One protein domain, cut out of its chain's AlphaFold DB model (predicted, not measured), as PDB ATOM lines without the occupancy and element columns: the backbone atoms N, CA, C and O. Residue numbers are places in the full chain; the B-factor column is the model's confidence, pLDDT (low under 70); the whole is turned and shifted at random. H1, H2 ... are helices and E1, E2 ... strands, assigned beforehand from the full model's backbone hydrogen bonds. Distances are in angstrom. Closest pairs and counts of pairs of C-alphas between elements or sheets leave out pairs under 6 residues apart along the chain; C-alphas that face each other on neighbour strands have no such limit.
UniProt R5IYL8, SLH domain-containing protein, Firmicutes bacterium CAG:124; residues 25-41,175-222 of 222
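AT A GLANCE: This is residues 25 to 41 and 175 to 222 of the 222 residues of the protein "SLH domain-containing protein" of Firmicutes bacterium CAG:124 (UniProt R5IYL8). A small sheet of three short strands, E1, E2 and E3, makes one end of an elongated body, with the short helix H1 over its edge strand E3 and the helix H2 near the mean of the C-alphas. Long stretches with no named element, residues 30 to 41 and 183 to 196, make up much of the rest, and the long axis runs from the first of them to the link between E2 and E3. The printed part has 65 residues with two named helices and three named strands, in the order E1, H1, H2, E2, E3; the sheet runs E1, E2, E3 and is antiparallel. The class is mixed, helices and strands, with under half of the residues, 26, in named elements. The whole is compact, with a radius of gyration of the C-alphas of 11.6 A, and spans 36 by 23 by 15 A.

HOW THE PARTS SIT: E1, residues 26 to 29, is an edge strand and the antiparallel neighbour of E2, residues 207 to 210, at 143 degrees between their directions; N 27 and O 209 are 2.8 A apart, within hydrogen-bond range. E2, the inner strand, forms a hairpin with E3, residues 217 to 221, the other edge strand; they are antiparallel at 156 degrees, and N 208 and O 220 are 2.9 A apart, within hydrogen-bond range. H1, residues 178 to 182, is on the sheet and lies over E3 at a height over the sheet of 8.4 A, its local plane fitted to only just enough C-alphas, 6; the closest C-alphas of H1 and E3 are those of Gln 179 and Trp 218, 6.0 A apart. H2, residues 197 to 204, only just touches H1, with 3 pairs of C-alphas within 8 A, the closest being those of Leu 180 and Ile 201 at 6.9 A. H2 is only just not on the sheet, with 4 pairs of C-alphas within 10 A. H2 is apart from E3, and only just apart from E1, the closest C-alphas 8.0 A apart. In H1 the O i to N i+4 pair is within hydrogen-bond range; in H2 3 of 4 are.

IN THESE COORDINATES: E1 begins at C-alpha 26, (44.840, -26.370, -2.287), and measures 10.0 A from first to last C-alpha. H1 measures 6.1 A and H2 11.2 A, the latter beginning at C-alpha 197, (31.928, -29.286, 16.635). E2 measures 10.4 A. E3 measures 11.5 A and ends at C-alpha 221, (37.186, -35.952, 2.087).

THE WHOLE: The two C-alphas farthest apart are those of Asp 38 and Val 213, 37.6 A. Residues 42 to 174 are not printed, and C-alphas 41 and 175 are 17.2 A apart across this cut, which lies in the link from E1 to H1. The link from H1 to H2 is long, with 14 residues, that from H2 to E2 is tight and that from E2 to E3 is short. The mean pLDDT of the printed part is 92.2; residues 213 to 214 are under 70.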
ATOM      1  N   ALA A  25      45.647 -21.662  -2.946       81.81
ATOM      2  CA  ALA A  25      46.258 -22.958  -3.194       81.81
ATOM      3  C   ALA A  25      45.505 -24.034  -2.404       81.81
ATOM      4  O   ALA A  25      44.960 -23.768  -1.333       81.81
ATOM      5  N   GLU A  26      45.422 -25.227  -2.982       88.31
ATOM      6  CA  GLU A  26      44.840 -26.370  -2.287       88.31
ATOM      7  C   GLU A  26      45.846 -26.913  -1.279       88.31
ATOM      8  O   GLU A  26      47.038 -26.988  -1.578       88.31
ATOM      9  N   GLN A  27      45.352 -27.266  -0.101       90.62
ATOM     10  CA  GLN A  27      46.121 -27.829   0.999       90.62
ATOM     11  C   GLN A  27      45.547 -29.197   1.360       90.62
ATOM     12  O   GLN A  27      44.388 -29.496   1.064       90.62
ATOM     13  N   THR A  28      46.370 -30.044   1.973       92.25
ATOM     14  CA  THR A  28      45.947 -31.342   2.501       92.25
ATOM     15  C   THR A  28      46.137 -31.334   4.003       92.25
ATOM     16  O   THR A  28      47.255 -31.183   4.492       92.25
ATOM     17  N   HIS A  29      45.049 -31.527   4.729       94.12
ATOM     18  CA  HIS A  29      45.045 -31.642   6.173       94.12
ATOM     19  C   HIS A  29      44.917 -33.111   6.545       94.12
ATOM     20  O   HIS A  29      43.959 -33.789   6.177       94.12
ATOM     21  N   ARG A  30      45.915 -33.609   7.277       94.19
ATOM     22  CA  ARG A  30      45.856 -34.947   7.866       94.19
ATOM     23  C   ARG A  30      45.174 -34.893   9.224       94.19
ATOM     24  O   ARG A  30      45.442 -33.976  10.015       94.19
ATOM     25  N   ALA A  31      44.350 -35.894   9.494       97.06
ATOM     26  CA  ALA A  31      43.784 -36.191  10.790       97.06
ATOM     27  C   ALA A  31      44.896 -36.573  11.767       97.06
ATOM     28  O   ALA A  31      45.751 -37.420  11.493       97.06
ATOM     29  N   TYR A  32      44.854 -35.984  12.955       97.81
ATOM     30  CA  TYR A  32      45.770 -36.312  14.043       97.81
ATOM     31  C   TYR A  32      45.050 -36.973  15.219       97.81
ATOM     32  O   TYR A  32      45.645 -37.798  15.917       97.81
ATOM     33  N   LEU A  33      43.746 -36.740  15.379       97.25
ATOM     34  CA  LEU A  33      42.895 -37.489  16.295       97.25
ATOM     35  C   LEU A  33      42.231 -38.677  15.594       97.25
ATOM     36  O   LEU A  33      41.885 -38.635  14.423       97.25
ATOM     37  N   CYS A  34      42.027 -39.760  16.341       94.12
ATOM     38  CA  CYS A  34      41.087 -40.819  15.974       94.12
ATOM     39  C   CYS A  34      40.062 -40.985  17.081       94.12
ATOM     40  O   CYS A  34      40.414 -40.842  18.258       94.12
ATOM     41  N   GLY A  35      38.828 -41.309  16.709       93.31
ATOM     42  CA  GLY A  35      37.831 -41.783  17.655       93.31
ATOM     43  C   GLY A  35      38.115 -43.186  18.177       93.31
ATOM     44  O   GLY A  35      39.175 -43.775  17.954       93.31
ATOM     45  N   TYR A  36      37.144 -43.700  18.908       95.75
ATOM     46  CA  TYR A  36      37.186 -44.991  19.567       95.75
ATOM     47  C   TYR A  36      36.496 -46.066  18.712       95.75
ATOM     48  O   TYR A  36      35.702 -45.742  17.825       95.75
ATOM     49  N   PRO A  37      36.758 -47.362  18.975       95.50
ATOM     50  CA  PRO A  37      36.133 -48.462  18.234       95.50
ATOM     51  C   PRO A  37      34.598 -48.492  18.293       95.50
ATOM     52  O   PRO A  37      33.970 -49.138  17.461       95.50
ATOM     53  N   ASP A  38      33.994 -47.813  19.270       96.69
ATOM     54  CA  ASP A  38      32.543 -47.669  19.422       96.69
ATOM     55  C   ASP A  38      31.941 -46.542  18.555       96.69
ATOM     56  O   ASP A  38      30.749 -46.251  18.658       96.69
ATOM     57  N   GLY A  39      32.752 -45.894  17.713       96.62
ATOM     58  CA  GLY A  39      32.325 -44.804  16.837       96.62
ATOM     59  C   GLY A  39      32.180 -43.447  17.531       96.62
ATOM     60  O   GLY A  39      31.607 -42.538  16.934       96.62
ATOM     61  N   SER A  40      32.674 -43.294  18.765       98.19
ATOM     62  CA  SER A  40      32.704 -42.012  19.486       98.19
ATOM     63  C   SER A  40      34.022 -41.252  19.284       98.19
ATOM     64  O   SER A  40      35.060 -41.855  19.009       98.19
ATOM     65  N   ILE A  41      34.020 -39.927  19.455       97.94
ATOM     66  CA  ILE A  41      35.233 -39.088  19.537       97.94
ATOM     67  C   ILE A  41      35.505 -38.597  20.963       97.94
ATOM     68  O   ILE A  41      36.614 -38.158  21.244       97.94
ATOM     69  N   ARG A 175      32.279 -24.102  10.132       89.25
ATOM     70  CA  ARG A 175      31.174 -24.927  10.642       89.25
ATOM     71  C   ARG A 175      29.994 -25.028   9.670       89.25
ATOM     72  O   ARG A 175      29.187 -25.947   9.800       89.25
ATOM     73  N   GLU A 176      29.845 -24.059   8.767       91.00
ATOM     74  CA  GLU A 176      28.776 -24.033   7.770       91.00
ATOM     75  C   GLU A 176      29.147 -24.820   6.502       91.00
ATOM     76  O   GLU A 176      28.265 -25.080   5.676       91.00
ATOM     77  N   ASP A 177      30.406 -25.261   6.361       93.00
ATOM     78  CA  ASP A 177      30.869 -26.033   5.210       93.00
ATOM     79  C   ASP A 177      30.127 -27.377   5.105       93.00
ATOM     80  O   ASP A 177      30.047 -28.182   6.039       93.00
ATOM     81  N   ALA A 178      29.546 -27.622   3.930       92.56
ATOM     82  CA  ALA A 178      28.716 -28.794   3.692       92.56
ATOM     83  C   ALA A 178      29.513 -30.109   3.688       92.56
ATOM     84  O   ALA A 178      28.964 -31.139   4.083       92.56
ATOM     85  N   GLN A 179      30.774 -30.101   3.243       94.00
ATOM     86  CA  GLN A 179      31.623 -31.292   3.264       94.00
ATOM     87  C   GLN A 179      32.090 -31.596   4.684       94.00
ATOM     88  O   GLN A 179      32.007 -32.749   5.100       94.00
ATOM     89  N   LEU A 180      32.469 -30.572   5.455       94.75
ATOM     90  CA  LEU A 180      32.771 -30.735   6.878       94.75
ATOM     91  C   LEU A 180      31.577 -31.350   7.616       94.75
ATOM     92  O   LEU A 180      31.721 -32.337   8.333       94.75
ATOM     93  N   ARG A 181      30.362 -30.833   7.396       94.56
ATOM     94  CA  ARG A 181      29.147 -31.393   8.015       94.56
ATOM     95  C   ARG A 181      28.856 -32.822   7.559       94.56
ATOM     96  O   ARG A 181      28.424 -33.641   8.364       94.56
ATOM     97  N   ALA A 182      29.125 -33.154   6.297       93.81
ATOM     98  CA  ALA A 182      29.018 -34.529   5.805       93.81
ATOM     99  C   ALA A 182      30.070 -35.473   6.426       93.81
ATOM    100  O   ALA A 182      29.867 -36.689   6.455       93.81
ATOM    101  N   ALA A 183      31.167 -34.917   6.945       95.56
ATOM    102  CA  ALA A 183      32.233 -35.627   7.638       95.56
ATOM    103  C   ALA A 183      32.015 -35.768   9.162       95.56
ATOM    104  O   ALA A 183      32.873 -36.302   9.866       95.56
ATOM    105  N   ALA A 184      30.862 -35.343   9.693       94.12
ATOM    106  CA  ALA A 184      30.492 -35.512  11.100       94.12
ATOM    107  C   ALA A 184      30.136 -36.979  11.432       94.12
ATOM    108  O   ALA A 184      28.991 -37.317  11.729       94.12
ATOM    109  N   TRP A 185      31.113 -37.885  11.351       94.81
ATOM    110  CA  TRP A 185      30.900 -39.335  11.459       94.81
ATOM    111  C   TRP A 185      30.724 -39.848  12.892       94.81
ATOM    112  O   TRP A 185      30.152 -40.920  13.095       94.81
ATOM    113  N   TYR A 186      31.219 -39.110  13.887       97.44
ATOM    114  CA  TYR A 186      31.183 -39.530  15.287       97.44
ATOM    115  C   TYR A 186      29.839 -39.190  15.927       97.44
ATOM    116  O   TYR A 186      29.435 -38.026  15.970       97.44
ATOM    117  N   TRP A 187      29.144 -40.203  16.447       97.19
ATOM    118  CA  TRP A 187      27.761 -40.060  16.923       97.19
ATOM    119  C   TRP A 187      27.616 -39.122  18.130       97.19
ATOM    120  O   TRP A 187      26.536 -38.588  18.369       97.19
ATOM    121  N   ASP A 188      28.691 -38.902  18.885       97.88
ATOM    122  CA  ASP A 188      28.746 -38.019  20.051       97.88
ATOM    123  C   ASP A 188      29.251 -36.599  19.724       97.88
ATOM    124  O   ASP A 188      29.395 -35.780  20.630       97.88
ATOM    125  N   ASN A 189      29.470 -36.282  18.442       97.62
ATOM    126  CA  ASN A 189      29.786 -34.938  17.946       97.62
ATOM    127  C   ASN A 189      28.792 -34.494  16.859       97.62
ATOM    128  O   ASN A 189      29.166 -34.249  15.716       97.62
ATOM    129  N   GLN A 190      27.507 -34.441  17.218       96.56
ATOM    130  CA  GLN A 190      26.403 -34.092  16.304       96.56
ATOM    131  C   GLN A 190      25.735 -32.747  16.635       96.56
ATOM    132  O   GLN A 190      24.926 -32.251  15.854       96.56
ATOM    133  N   ASP A 191      26.036 -32.151  17.793       96.00
ATOM    134  CA  ASP A 191      25.535 -30.821  18.143       96.00
ATOM    135  C   ASP A 191      26.316 -29.757  17.371       96.00
ATOM    136  O   ASP A 191      27.376 -29.304  17.803       96.00
ATOM    137  N   GLU A 192      25.762 -29.340  16.235       94.88
ATOM    138  CA  GLU A 192      26.361 -28.315  15.383       94.88
ATOM    139  C   GLU A 192      26.556 -26.982  16.098       94.88
ATOM    140  O   GLU A 192      27.313 -26.169  15.583       94.88
ATOM    141  N   THR A 193      25.904 -26.725  17.244       94.06
ATOM    142  CA  THR A 193      26.076 -25.493  18.032       94.06
ATOM    143  C   THR A 193      27.243 -25.564  19.012       94.06
ATOM    144  O   THR A 193      27.763 -24.511  19.404       94.06
ATOM    145  N   ALA A 194      27.704 -26.772  19.350       95.38
ATOM    146  CA  ALA A 194      28.814 -26.986  20.263       95.38
ATOM    147  C   ALA A 194      30.075 -26.287  19.751       95.38
ATOM    148  O   ALA A 194      30.399 -26.317  18.562       95.38
ATOM    149  N   TRP A 195      30.816 -25.657  20.664       95.12
ATOM    150  CA  TRP A 195      32.000 -24.892  20.287       95.12
ATOM    151  C   TRP A 195      33.036 -25.761  19.575       95.12
ATOM    152  O   TRP A 195      33.669 -25.277  18.653       95.12
ATOM    153  N   TYR A 196      33.185 -27.024  19.973       94.81
ATOM    154  CA  TYR A 196      34.184 -27.957  19.447       94.81
ATOM    155  C   TYR A 196      33.753 -28.699  18.182       94.81
ATOM    156  O   TYR A 196      34.526 -29.512  17.682       94.81
ATOM    157  N   TYR A 197      32.527 -28.476  17.695       97.19
ATOM    158  CA  TYR A 197      31.928 -29.286  16.635       97.19
ATOM    159  C   TYR A 197      32.833 -29.389  15.402       97.19
ATOM    160  O   TYR A 197      33.241 -30.489  15.026       97.19
ATOM    161  N   ALA A 198      33.196 -28.236  14.835       96.94
ATOM    162  CA  ALA A 198      34.039 -28.155  13.648       96.94
ATOM    163  C   ALA A 198      35.495 -28.542  13.947       96.94
ATOM    164  O   ALA A 198      36.100 -29.276  13.173       96.94
ATOM    165  N   ASP A 199      36.027 -28.136  15.107       96.81
ATOM    166  CA  ASP A 199      37.404 -28.440  15.519       96.81
ATOM    167  C   ASP A 199      37.683 -29.945  15.590       96.81
ATOM    168  O   ASP A 199      38.747 -30.404  15.176       96.81
ATOM    169  N   LEU A 200      36.736 -30.726  16.114       97.81
ATOM    170  CA  LEU A 200      36.892 -32.174  16.224       97.81
ATOM    171  C   LEU A 200      36.809 -32.885  14.875       97.81
ATOM    172  O   LEU A 200      37.495 -33.887  14.696       97.81
ATOM    173  N   ILE A 201      35.990 -32.387  13.949       97.75
ATOM    174  CA  ILE A 201      35.897 -32.940  12.594       97.75
ATOM    175  C   ILE A 201      37.201 -32.647  11.841       97.75
ATOM    176  O   ILE A 201      37.834 -33.569  11.331       97.75
ATOM    177  N   GLU A 202      37.665 -31.397  11.902       97.19
ATOM    178  CA  GLU A 202      38.948 -30.930  11.363       97.19
ATOM    179  C   GLU A 202      40.146 -31.748  11.866       97.19
ATOM    180  O   GLU A 202      41.052 -32.106  11.113       97.19
ATOM    181  N   ALA A 203      40.139 -32.098  13.152       97.94
ATOM    182  CA  ALA A 203      41.212 -32.864  13.771       97.94
ATOM    183  C   ALA A 203      41.194 -34.362  13.426       97.94
ATOM    184  O   ALA A 203      42.211 -35.038  13.621       97.94
ATOM    185  N   ALA A 204      40.053 -34.905  12.992       97.69
ATOM    186  CA  ALA A 204      39.808 -36.346  12.942       97.69
ATOM    187  C   ALA A 204      39.508 -36.908  11.546       97.69
ATOM    188  O   ALA A 204      39.321 -38.122  11.426       97.69
ATOM    189  N   VAL A 205      39.470 -36.059  10.519       96.56
ATOM    190  CA  VAL A 205      39.170 -36.448   9.139       96.56
ATOM    191  C   VAL A 205      40.266 -35.935   8.209       96.56
ATOM    192  O   VAL A 205      40.595 -34.751   8.225       96.56
ATOM    193  N   ASP A 206      40.837 -36.833   7.403       95.88
ATOM    194  CA  ASP A 206      41.737 -36.446   6.319       95.88
ATOM    195  C   ASP A 206      40.924 -35.699   5.259       95.88
ATOM    196  O   ASP A 206      39.858 -36.153   4.844       95.88
ATOM    197  N   HIS A 207      41.404 -34.546   4.810       94.88
ATOM    198  CA  HIS A 207      40.681 -33.762   3.816       94.88
ATOM    199  C   HIS A 207      41.611 -32.842   3.032       94.88
ATOM    200  O   HIS A 207      42.764 -32.588   3.393       94.88
ATOM    201  N   THR A 208      41.097 -32.345   1.914       94.31
ATOM    202  CA  THR A 208      41.715 -31.251   1.171       94.31
ATOM    203  C   THR A 208      40.889 -29.994   1.344       94.31
ATOM    204  O   THR A 208      39.663 -30.056   1.427       94.31
ATOM    205  N   CYS A 209      41.545 -28.842   1.357       91.81
ATOM    206  CA  CYS A 209      40.876 -27.568   1.557       91.81
ATOM    207  C   CYS A 209      41.515 -26.444   0.748       91.81
ATOM    208  O   CYS A 209      42.615 -26.551   0.199       91.81
ATOM    209  N   ARG A 210      40.804 -25.323   0.679       89.50
ATOM    210  CA  ARG A 210      41.334 -24.026   0.262       89.50
ATOM    211  C   ARG A 210      41.010 -23.026   1.350       89.50
ATOM    212  O   ARG A 210      39.899 -23.028   1.867       89.50
ATOM    213  N   VAL A 211      41.946 -22.130   1.635       81.12
ATOM    214  CA  VAL A 211      41.758 -21.075   2.638       81.12
ATOM    215  C   VAL A 211      41.587 -19.734   1.912       81.12
ATOM    216  O   VAL A 211      42.572 -19.041   1.645       81.12
ATOM    217  N   PRO A 212      40.365 -19.373   1.469       72.00
ATOM    218  CA  PRO A 212      40.065 -18.011   1.048       72.00
ATOM    219  C   PRO A 212      40.117 -17.055   2.253       72.00
ATOM    220  O   PRO A 212      40.211 -17.470   3.400       72.00
ATOM    221  N   VAL A 213      40.017 -15.748   1.998       65.56
ATOM    222  CA  VAL A 213      40.222 -14.679   3.000       65.56
ATOM    223  C   VAL A 213      39.303 -14.772   4.239       65.56
ATOM    224  O   VAL A 213      39.615 -14.159   5.253       65.56
ATOM    225  N   ALA A 214      38.175 -15.492   4.175       67.88
ATOM    226  CA  ALA A 214      37.155 -15.506   5.231       67.88
ATOM    227  C   ALA A 214      37.178 -16.753   6.132       67.88
ATOM    228  O   ALA A 214      37.171 -16.609   7.349       67.88
ATOM    229  N   ALA A 215      37.162 -17.952   5.550       73.56
ATOM    230  CA  ALA A 215      37.144 -19.220   6.276       73.56
ATOM    231  C   ALA A 215      37.552 -20.361   5.340       73.56
ATOM    232  O   ALA A 215      37.443 -20.231   4.118       73.56
ATOM    233  N   GLU A 216      38.028 -21.461   5.910       84.25
ATOM    234  CA  GLU A 216      38.429 -22.647   5.166       84.25
ATOM    235  C   GLU A 216      37.245 -23.298   4.439       84.25
ATOM    236  O   GLU A 216      36.166 -23.444   5.000       84.25
ATOM    237  N   GLN A 217      37.460 -23.700   3.186       88.19
ATOM    238  CA  GLN A 217      36.485 -24.435   2.382       88.19
ATOM    239  C   GLN A 217      37.038 -25.813   2.052       88.19
ATOM    240  O   GLN A 217      38.085 -25.922   1.400       88.19
ATOM    241  N   TRP A 218      36.328 -26.858   2.465       91.75
ATOM    242  CA  TRP A 218      36.723 -28.233   2.193       91.75
ATOM    243  C   TRP A 218      36.440 -28.569   0.725       91.75
ATOM    244  O   TRP A 218      35.376 -28.278   0.173       91.75
ATOM    245  N   THR A 219      37.427 -29.159   0.053       90.19
ATOM    246  CA  THR A 219      37.359 -29.512  -1.370       90.19
ATOM    247  C   THR A 219      37.241 -31.013  -1.612       90.19
ATOM    248  O   THR A 219      36.775 -31.398  -2.687       90.19
ATOM    249  N   GLY A 220      37.586 -31.846  -0.628       88.25
ATOM    250  CA  GLY A 220      37.419 -33.295  -0.679       88.25
ATOM    251  C   GLY A 220      37.655 -33.953   0.679       88.25
ATOM    252  O   GLY A 220      38.386 -33.417   1.507       88.25
ATOM    253  N   ILE A 221      37.050 -35.123   0.880       88.94
ATOM    254  CA  ILE A 221      37.186 -35.952   2.087       88.94
ATOM    255  C   ILE A 221      37.997 -37.204   1.722       88.94
ATOM    256  O   ILE A 221      37.738 -37.809   0.675       88.94
ATOM    257  N   GLY A 222      38.981 -37.548   2.555       72.38
ATOM    258  CA  GLY A 222      39.882 -38.699   2.416       72.38
ATOM    259  C   GLY A 222      39.477 -39.911   3.242       72.38
ATOM    260  O   GLY A 222      38.803 -39.738   4.283       72.38
TER     261      GLY A 222